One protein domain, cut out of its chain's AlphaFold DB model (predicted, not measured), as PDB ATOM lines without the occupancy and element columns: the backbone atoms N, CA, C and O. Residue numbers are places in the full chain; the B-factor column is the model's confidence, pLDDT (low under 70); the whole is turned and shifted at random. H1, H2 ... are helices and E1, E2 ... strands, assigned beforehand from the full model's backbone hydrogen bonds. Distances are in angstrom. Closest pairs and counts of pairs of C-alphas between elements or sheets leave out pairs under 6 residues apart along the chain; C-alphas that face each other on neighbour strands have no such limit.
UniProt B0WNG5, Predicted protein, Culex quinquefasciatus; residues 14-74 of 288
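Overview. This is residues 14 to 74 of the 288 residues of the protein "Predicted protein" of Culex quinquefasciatus (UniProt B0WNG5). This domain has little regular structure: a short two-stranded ladder, E1 and E2, lies near the middle of long loops, with the small helix H1 towards one end. At the other end the closing stretch folds back at Arg 67, residues 63 to 64 pairing antiparallel with 72 to 73. The printed part has 61 residues, with E1, H1 and E2 in that order; the class is mixed, with 15 residues in named elements. It is compact, with a radius of gyration of the C-alphas of 11.9 A, yet elongated, spanning 36 by 23 by 18 A.

Along the chain. Residues 14 to 29 hold no named element. E1, residues 30 to 33, begins at C-alpha (-36.467, -51.104, 22.924) and is 10.0 A long. H1, residues 37 to 43, measures 9.9 A. E2, residues 51 to 54, measures 10.3 A and ends at C-alpha (-33.738, -50.647, 26.305).

Arrangement. E1 and E2 are antiparallel neighbours, at 151 degrees between directions. N 31 and O 53 are within hydrogen-bond range at 2.8 A. In H1, 2 of 3 O i to N i+4 pairs are within range.

Size, cuts and confidence. The C-alphas farthest apart, of Asp 46 and Arg 67, are 35.8 A apart. The printed part has no cut. The link from E1 to H1 is tight and that from H1 to E2 short. No printed residue is under 70 in pLDDT.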
ATOM      1  N   TYR A  14     -28.274 -56.279  22.278       89.25
ATOM      2  CA  TYR A  14     -27.704 -55.613  23.447       89.25
ATOM      3  C   TYR A  14     -28.029 -54.125  23.414       89.25
ATOM      4  O   TYR A  14     -28.120 -53.516  22.345       89.25
ATOM      5  N   CYS A  15     -28.221 -53.541  24.595       91.31
ATOM      6  CA  CYS A  15     -28.383 -52.102  24.727       91.31
ATOM      7  C   CYS A  15     -27.060 -51.393  24.390       91.31
ATOM      8  O   CYS A  15     -26.002 -51.772  24.877       91.31
ATOM      9  N   SER A  16     -27.122 -50.340  23.580       91.38
ATOM     10  CA  SER A  16     -25.975 -49.523  23.169       91.38
ATOM     11  C   SER A  16     -25.524 -48.523  24.235       91.38
ATOM     12  O   SER A  16     -24.554 -47.801  24.025       91.38
ATOM     13  N   ALA A  17     -26.220 -48.425  25.368       89.62
ATOM     14  CA  ALA A  17     -25.732 -47.609  26.469       89.62
ATOM     15  C   ALA A  17     -24.510 -48.285  27.096       89.62
ATOM     16  O   ALA A  17     -24.600 -49.441  27.499       89.62
ATOM     17  N   SER A  18     -23.395 -47.565  27.241       82.62
ATOM     18  CA  SER A  18     -22.126 -48.138  27.741       82.62
ATOM     19  C   SER A  18     -22.252 -48.830  29.097       82.62
ATOM     20  O   SER A  18     -21.582 -49.824  29.366       82.62
ATOM     21  N   MET A  19     -23.148 -48.329  29.947       80.19
ATOM     22  CA  MET A  19     -23.390 -48.889  31.275       80.19
ATOM     23  C   MET A  19     -24.437 -50.011  31.267       80.19
ATOM     24  O   MET A  19     -24.642 -50.632  32.306       80.19
ATOM     25  N   CYS A  20     -25.113 -50.273  30.139       85.12
ATOM     26  CA  CYS A  20     -26.166 -51.277  29.993       85.12
ATOM     27  C   CYS A  20     -25.689 -52.533  29.281       85.12
ATOM     28  O   CYS A  20     -25.822 -52.686  28.075       85.12
ATOM     29  N   LYS A  21     -25.211 -53.487  30.078       80.62
ATOM     30  CA  LYS A  21     -24.795 -54.810  29.596       80.62
ATOM     31  C   LYS A  21     -25.942 -55.816  29.489       80.62
ATOM     32  O   LYS A  21     -25.701 -56.996  29.251       80.62
ATOM     33  N   LEU A  22     -27.183 -55.386  29.717       78.25
ATOM     34  CA  LEU A  22     -28.305 -56.312  29.753       78.25
ATOM     35  C   LEU A  22     -28.772 -56.667  28.338       78.25
ATOM     36  O   LEU A  22     -28.990 -55.760  27.527       78.25
ATOM     37  N   PRO A  23     -28.954 -57.969  28.047       86.75
ATOM     38  CA  PRO A  23     -29.580 -58.381  26.807       86.75
ATOM     39  C   PRO A  23     -31.040 -57.927  26.817       86.75
ATOM     40  O   PRO A  23     -31.752 -58.086  27.809       86.75
ATOM     41  N   ILE A  24     -31.476 -57.373  25.695       89.62
ATOM     42  CA  ILE A  24     -32.862 -56.999  25.447       89.62
ATOM     43  C   ILE A  24     -33.608 -58.282  25.100       89.62
ATOM     44  O   ILE A  24     -33.312 -58.936  24.094       89.62
ATOM     45  N   ARG A  25     -34.559 -58.666  25.952       88.94
ATOM     46  CA  ARG A  25     -35.362 -59.876  25.730       88.94
ATOM     47  C   ARG A  25     -36.383 -59.660  24.611       88.94
ATOM     48  O   ARG A  25     -36.720 -58.531  24.266       88.94
ATOM     49  N   LYS A  26     -36.894 -60.753  24.035       86.62
ATOM     50  CA  LYS A  26     -37.837 -60.719  22.898       86.62
ATOM     51  C   LYS A  26     -39.148 -59.983  23.223       86.62
ATOM     52  O   LYS A  26     -39.781 -59.442  22.323       86.62
ATOM     53  N   ASP A  27     -39.540 -59.981  24.489       88.00
ATOM     54  CA  ASP A  27     -40.726 -59.340  25.058       88.00
ATOM     55  C   ASP A  27     -40.461 -57.925  25.603       88.00
ATOM     56  O   ASP A  27     -41.397 -57.208  25.955       88.00
ATOM     57  N   GLU A  28     -39.200 -57.488  25.655       89.00
ATOM     58  CA  GLU A  28     -38.850 -56.169  26.165       89.00
ATOM     59  C   GLU A  28     -38.923 -55.095  25.082       89.00
ATOM     60  O   GLU A  28     -38.450 -55.248  23.954       89.00
ATOM     61  N   GLN A  29     -39.461 -53.937  25.462       92.00
ATOM     62  CA  GLN A  29     -39.442 -52.768  24.597       92.00
ATOM     63  C   GLN A  29     -38.034 -52.188  24.484       92.00
ATOM     64  O   GLN A  29     -37.309 -52.024  25.478       92.00
ATOM     65  N   TYR A  30     -37.689 -51.809  23.258       94.25
ATOM     66  CA  TYR A  30     -36.467 -51.104  22.924       94.25
ATOM     67  C   TYR A  30     -36.736 -50.024  21.882       94.25
ATOM     68  O   TYR A  30     -37.691 -50.098  21.109       94.25
ATOM     69  N   HIS A  31     -35.851 -49.036  21.839       94.12
ATOM     70  CA  HIS A  31     -35.940 -47.901  20.931       94.12
ATOM     71  C   HIS A  31     -34.668 -47.817  20.105       94.12
ATOM     72  O   HIS A  31     -33.564 -47.849  20.647       94.12
ATOM     73  N   ARG A  32     -34.821 -47.712  18.785       93.44
ATOM     74  CA  ARG A  32     -33.698 -47.449  17.881       93.44
ATOM     75  C   ARG A  32     -33.513 -45.953  17.730       93.44
ATOM     76  O   ARG A  32     -34.494 -45.217  17.613       93.44
ATOM     77  N   PHE A  33     -32.269 -45.508  17.680       90.31
ATOM     78  CA  PHE A  33     -31.965 -44.115  17.390       90.31
ATOM     79  C   PHE A  33     -30.765 -43.997  16.457       90.31
ATOM     80  O   PHE A  33     -29.917 -44.881  16.381       90.31
ATOM     81  N   TRP A  34     -30.734 -42.886  15.731       87.25
ATOM     82  CA  TRP A  34     -29.712 -42.569  14.743       87.25
ATOM     83  C   TRP A  34     -29.227 -41.154  15.030       87.25
ATOM     84  O   TRP A  34     -30.040 -40.231  15.043       87.25
ATOM     85  N   ASN A  35     -27.934 -40.994  15.319       80.50
ATOM     86  CA  ASN A  35     -27.239 -39.703  15.431       80.50
ATOM     87  C   ASN A  35     -27.929 -38.631  16.301       80.50
ATOM     88  O   ASN A  35     -27.766 -37.431  16.081       80.50
ATOM     89  N   LYS A  36     -28.689 -39.030  17.331       88.31
ATOM     90  CA  LYS A  36     -29.228 -38.092  18.324       88.31
ATOM     91  C   LYS A  36     -28.134 -37.764  19.337       88.31
ATOM     92  O   LYS A  36     -27.962 -38.509  20.298       88.31
ATOM     93  N   LYS A  37     -27.431 -36.642  19.150       88.62
ATOM     94  CA  LYS A  37     -26.338 -36.200  20.040       88.62
ATOM     95  C   LYS A  37     -26.723 -36.254  21.524       88.62
ATOM     96  O   LYS A  37     -26.023 -36.863  22.319       88.62
ATOM     97  N   SER A  38     -27.909 -35.753  21.876       89.69
ATOM     98  CA  SER A  38     -28.407 -35.779  23.259       89.69
ATOM     99  C   SER A  38     -28.602 -37.186  23.838       89.69
ATOM    100  O   SER A  38     -28.536 -37.354  25.052       89.69
ATOM    101  N   TRP A  39     -28.853 -38.197  23.004       92.44
ATOM    102  CA  TRP A  39     -28.931 -39.593  23.437       92.44
ATOM    103  C   TRP A  39     -27.539 -40.205  23.562       92.44
ATOM    104  O   TRP A  39     -27.270 -40.850  24.569       92.44
ATOM    105  N   ILE A  40     -26.657 -39.965  22.584       88.88
ATOM    106  CA  ILE A  40     -25.265 -40.446  22.603       88.88
ATOM    107  C   ILE A  40     -24.559 -39.943  23.864       88.88
ATOM    108  O   ILE A  40     -24.029 -40.754  24.618       88.88
ATOM    109  N   ASP A  41     -24.652 -38.641  24.147       85.31
ATOM    110  CA  ASP A  41     -24.009 -38.009  25.302       85.31
ATOM    111  C   ASP A  41     -24.519 -38.604  26.629       85.31
ATOM    112  O   ASP A  41     -23.743 -38.901  27.539       85.31
ATOM    113  N   ARG A  42     -25.836 -38.828  26.746       86.94
ATOM    114  CA  ARG A  42     -26.458 -39.332  27.984       86.94
ATOM    115  C   ARG A  42     -26.251 -40.825  28.211       86.94
ATOM    116  O   ARG A  42     -26.132 -41.254  29.355       86.94
ATOM    117  N   LEU A  43     -26.227 -41.611  27.140       87.75
ATOM    118  CA  LEU A  43     -25.995 -43.056  27.191       87.75
ATOM    119  C   LEU A  43     -24.503 -43.400  27.168       87.75
ATOM    120  O   LEU A  43     -24.150 -44.561  27.389       87.75
ATOM    121  N   ARG A  44     -23.647 -42.402  26.895       86.00
ATOM    122  CA  ARG A  44     -22.220 -42.560  26.601       86.00
ATOM    123  C   ARG A  44     -22.014 -43.684  25.577       86.00
ATOM    124  O   ARG A  44     -21.267 -44.621  25.839       86.00
ATOM    125  N   ALA A  45     -22.787 -43.651  24.491       85.88
ATOM    126  CA  ALA A  45     -22.680 -44.621  23.403       85.88
ATOM    127  C   ALA A  45     -21.468 -44.281  22.516       85.88
ATOM    128  O   ALA A  45     -21.044 -43.130  22.458       85.88
ATOM    129  N   ASP A  46     -20.934 -45.269  21.808       81.88
ATOM    130  CA  ASP A  46     -19.754 -45.179  20.933       81.88
ATOM    131  C   ASP A  46     -19.987 -44.372  19.637       81.88
ATOM    132  O   ASP A  46     -19.056 -44.151  18.868       81.88
ATOM    133  N   GLY A  47     -21.213 -43.895  19.395       78.06
ATOM    134  CA  GLY A  47     -21.560 -43.045  18.250       78.06
ATOM    135  C   GLY A  47     -21.714 -43.796  16.923       78.06
ATOM    136  O   GLY A  47     -21.879 -43.162  15.880       78.06
ATOM    137  N   SER A  48     -21.671 -45.130  16.947       82.75
ATOM    138  CA  SER A  48     -21.922 -45.987  15.790       82.75
ATOM    139  C   SER A  48     -23.379 -45.908  15.292       82.75
ATOM    140  O   SER A  48     -24.320 -45.557  16.002       82.75
ATOM    141  N   ALA A  49     -23.606 -46.199  14.010       81.56
ATOM    142  CA  ALA A  49     -24.961 -46.173  13.460       81.56
ATOM    143  C   ALA A  49     -25.804 -47.353  13.982       81.56
ATOM    144  O   ALA A  49     -25.298 -48.450  14.205       81.56
ATOM    145  N   GLY A  50     -27.120 -47.150  14.106       83.19
ATOM    146  CA  GLY A  50     -28.059 -48.237  14.408       83.19
ATOM    147  C   GLY A  50     -28.132 -48.650  15.880       83.19
ATOM    148  O   GLY A  50     -28.443 -49.804  16.174       83.19
ATOM    149  N   HIS A  51     -27.886 -47.724  16.804       90.38
ATOM    150  CA  HIS A  51     -27.970 -47.994  18.234       90.38
ATOM    151  C   HIS A  51     -29.375 -48.410  18.698       90.38
ATOM    152  O   HIS A  51     -30.401 -47.882  18.251       90.38
ATOM    153  N   VAL A  52     -29.404 -49.319  19.672       92.69
ATOM    154  CA  VAL A  52     -30.613 -49.839  20.315       92.69
ATOM    155  C   VAL A  52     -30.556 -49.523  21.804       92.69
ATOM    156  O   VAL A  52     -29.552 -49.783  22.450       92.69
ATOM    157  N   VAL A  53     -31.628 -48.990  22.385       92.94
ATOM    158  CA  VAL A  53     -31.683 -48.639  23.813       92.94
ATOM    159  C   VAL A  53     -32.865 -49.334  24.453       92.94
ATOM    160  O   VAL A  53     -33.982 -49.239  23.947       92.94
ATOM    161  N   CYS A  54     -32.644 -50.024  25.569       93.12
ATOM    162  CA  CYS A  54     -33.738 -50.647  26.305       93.12
ATOM    163  C   CYS A  54     -34.627 -49.585  26.978       93.12
ATOM    164  O   CYS A  54     -34.175 -48.495  27.340       93.12
ATOM    165  N   HIS A  55     -35.905 -49.906  27.179       93.44
ATOM    166  CA  HIS A  55     -36.879 -48.995  27.793       93.44
ATOM    167  C   HIS A  55     -36.483 -48.491  29.196       93.44
ATOM    168  O   HIS A  55     -36.952 -47.435  29.608       93.44
ATOM    169  N   ARG A  56     -35.588 -49.204  29.897       90.88
ATOM    170  CA  ARG A  56     -35.113 -48.921  31.269       90.88
ATOM    171  C   ARG A  56     -34.320 -47.616  31.412       90.88
ATOM    172  O   ARG A  56     -34.007 -47.205  32.521       90.88
ATOM    173  N   HIS A  57     -33.953 -46.994  30.297       92.62
ATOM    174  CA  HIS A  57     -33.280 -45.696  30.271       92.62
ATOM    175  C   HIS A  57     -34.245 -44.504  30.258       92.62
ATOM    176  O   HIS A  57     -33.796 -43.359  30.330       92.62
ATOM    177  N   PHE A  58     -35.550 -44.753  30.152       94.12
ATOM    178  CA  PHE A  58     -36.565 -43.720  29.990       94.12
ATOM    179  C   PHE A  58     -37.585 -43.813  31.117       94.12
ATOM    180  O   PHE A  58     -38.122 -44.884  31.400       94.12
ATOM    181  N   SER A  59     -37.892 -42.681  31.738       93.44
ATOM    182  CA  SER A  59     -38.907 -42.615  32.773       93.44
ATOM    183  C   SER A  59     -40.303 -42.840  32.185       93.44
ATOM    184  O   SER A  59     -40.560 -42.494  31.027       93.44
ATOM    185  N   PRO A  60     -41.251 -43.387  32.970       93.44
ATOM    186  CA  PRO A  60     -42.610 -43.641  32.491       93.44
ATOM    187  C   PRO A  60     -43.308 -42.396  31.926       93.44
ATOM    188  O   PRO A  60     -44.115 -42.502  31.006       93.44
ATOM    189  N   SER A  61     -42.962 -41.201  32.421       95.75
ATOM    190  CA  SER A  61     -43.534 -39.929  31.962       95.75
ATOM    191  C   SER A  61     -43.153 -39.575  30.517       95.75
ATOM    192  O   SER A  61     -43.808 -38.735  29.890       95.75
ATOM    193  N   GLN A  62     -42.123 -40.220  29.961       96.06
ATOM    194  CA  GLN A  62     -41.681 -40.037  28.580       96.06
ATOM    195  C   GLN A  62     -42.428 -40.908  27.570       96.06
ATOM    196  O   GLN A  62     -42.193 -40.787  26.366       96.06
ATOM    197  N   TYR A  63     -43.348 -41.751  28.033       96.12
ATOM    198  CA  TYR A  63     -44.181 -42.580  27.177       96.12
ATOM    199  C   TYR A  63     -45.566 -41.962  26.977       96.12
ATOM    200  O   TYR A  63     -46.109 -41.268  27.835       96.12
ATOM    201  N   ILE A  64     -46.136 -42.211  25.802       95.38
ATOM    202  CA  ILE A  64     -47.532 -41.962  25.465       95.38
ATOM    203  C   ILE A  64     -48.253 -43.296  25.640       95.38
ATOM    204  O   ILE A  64     -47.955 -44.269  24.940       95.38
ATOM    205  N   LEU A  65     -49.181 -43.343  26.595       91.31
ATOM    206  CA  LEU A  65     -50.043 -44.500  26.808       91.31
ATOM    207  C   LEU A  65     -51.085 -44.547  25.691       91.31
ATOM    208  O   LEU A  65     -51.911 -43.645  25.561       91.31
ATOM    209  N   ILE A  66     -51.033 -45.596  24.876       90.31
ATOM    210  CA  ILE A  66     -52.014 -45.859  23.824       90.31
ATOM    211  C   ILE A  66     -52.939 -46.962  24.346       90.31
ATOM    212  O   ILE A  66     -52.463 -47.979  24.850       90.31
ATOM    213  N   ARG A  67     -54.264 -46.772  24.259       89.12
ATOM    214  CA  ARG A  67     -55.232 -47.801  24.682       89.12
ATOM    215  C   ARG A  67     -54.977 -49.097  23.903       89.12
ATOM    216  O   ARG A  67     -54.939 -49.067  22.677       89.12
ATOM    217  N   ASN A  68     -54.826 -50.214  24.618       86.31
ATOM    218  CA  ASN A  68     -54.615 -51.566  24.077       86.31
ATOM    219  C   ASN A  68     -53.340 -51.764  23.233       86.31
ATOM    220  O   ASN A  68     -53.253 -52.735  22.485       86.31
ATOM    221  N   ALA A  69     -52.345 -50.881  23.346       88.00
ATOM    222  CA  ALA A  69     -51.081 -51.021  22.630       88.00
ATOM    223  C   ALA A  69     -49.876 -50.779  23.544       88.00
ATOM    224  O   ALA A  69     -49.979 -50.198  24.625       88.00
ATOM    225  N   ASN A  70     -48.710 -51.224  23.076       87.38
ATOM    226  CA  ASN A  70     -47.442 -50.967  23.740       87.38
ATOM    227  C   ASN A  70     -47.194 -49.450  23.862       87.38
ATOM    228  O   ASN A  70     -47.355 -48.739  22.864       87.38
ATOM    229  N   PRO A  71     -46.800 -48.936  25.047       91.56
ATOM    230  CA  PRO A  71     -46.483 -47.523  25.222       91.56
ATOM    231  C   PRO A  71     -45.454 -47.044  24.194       91.56
ATOM    232  O   PRO A  71     -44.418 -47.671  23.980       91.56
ATOM    233  N   LYS A  72     -45.742 -45.907  23.554       93.88
ATOM    234  CA  LYS A  72     -44.869 -45.315  22.535       93.88
ATOM    235  C   LYS A  72     -44.043 -44.199  23.156       93.88
ATOM    236  O   LYS A  72     -44.591 -43.317  23.808       93.88
ATOM    237  N   LEU A  73     -42.734 -44.207  22.937       95.06
ATOM    238  CA  LEU A  73     -41.859 -43.147  23.428       95.06
ATOM    239  C   LEU A  73     -42.190 -41.805  22.737       95.06
ATOM    240  O   LEU A  73     -42.400 -41.767  21.522       95.06
ATOM    241  N   LYS A  74     -42.254 -40.703  23.497       95.69
ATOM    242  CA  LYS A  74     -42.490 -39.350  22.955       95.69
ATOM    243  C   LYS A  74     -41.375 -38.953  21.974       95.69
ATOM    244  O   LYS A  74     -40.215 -39.307  22.162       95.69
TER     245      LYS A  74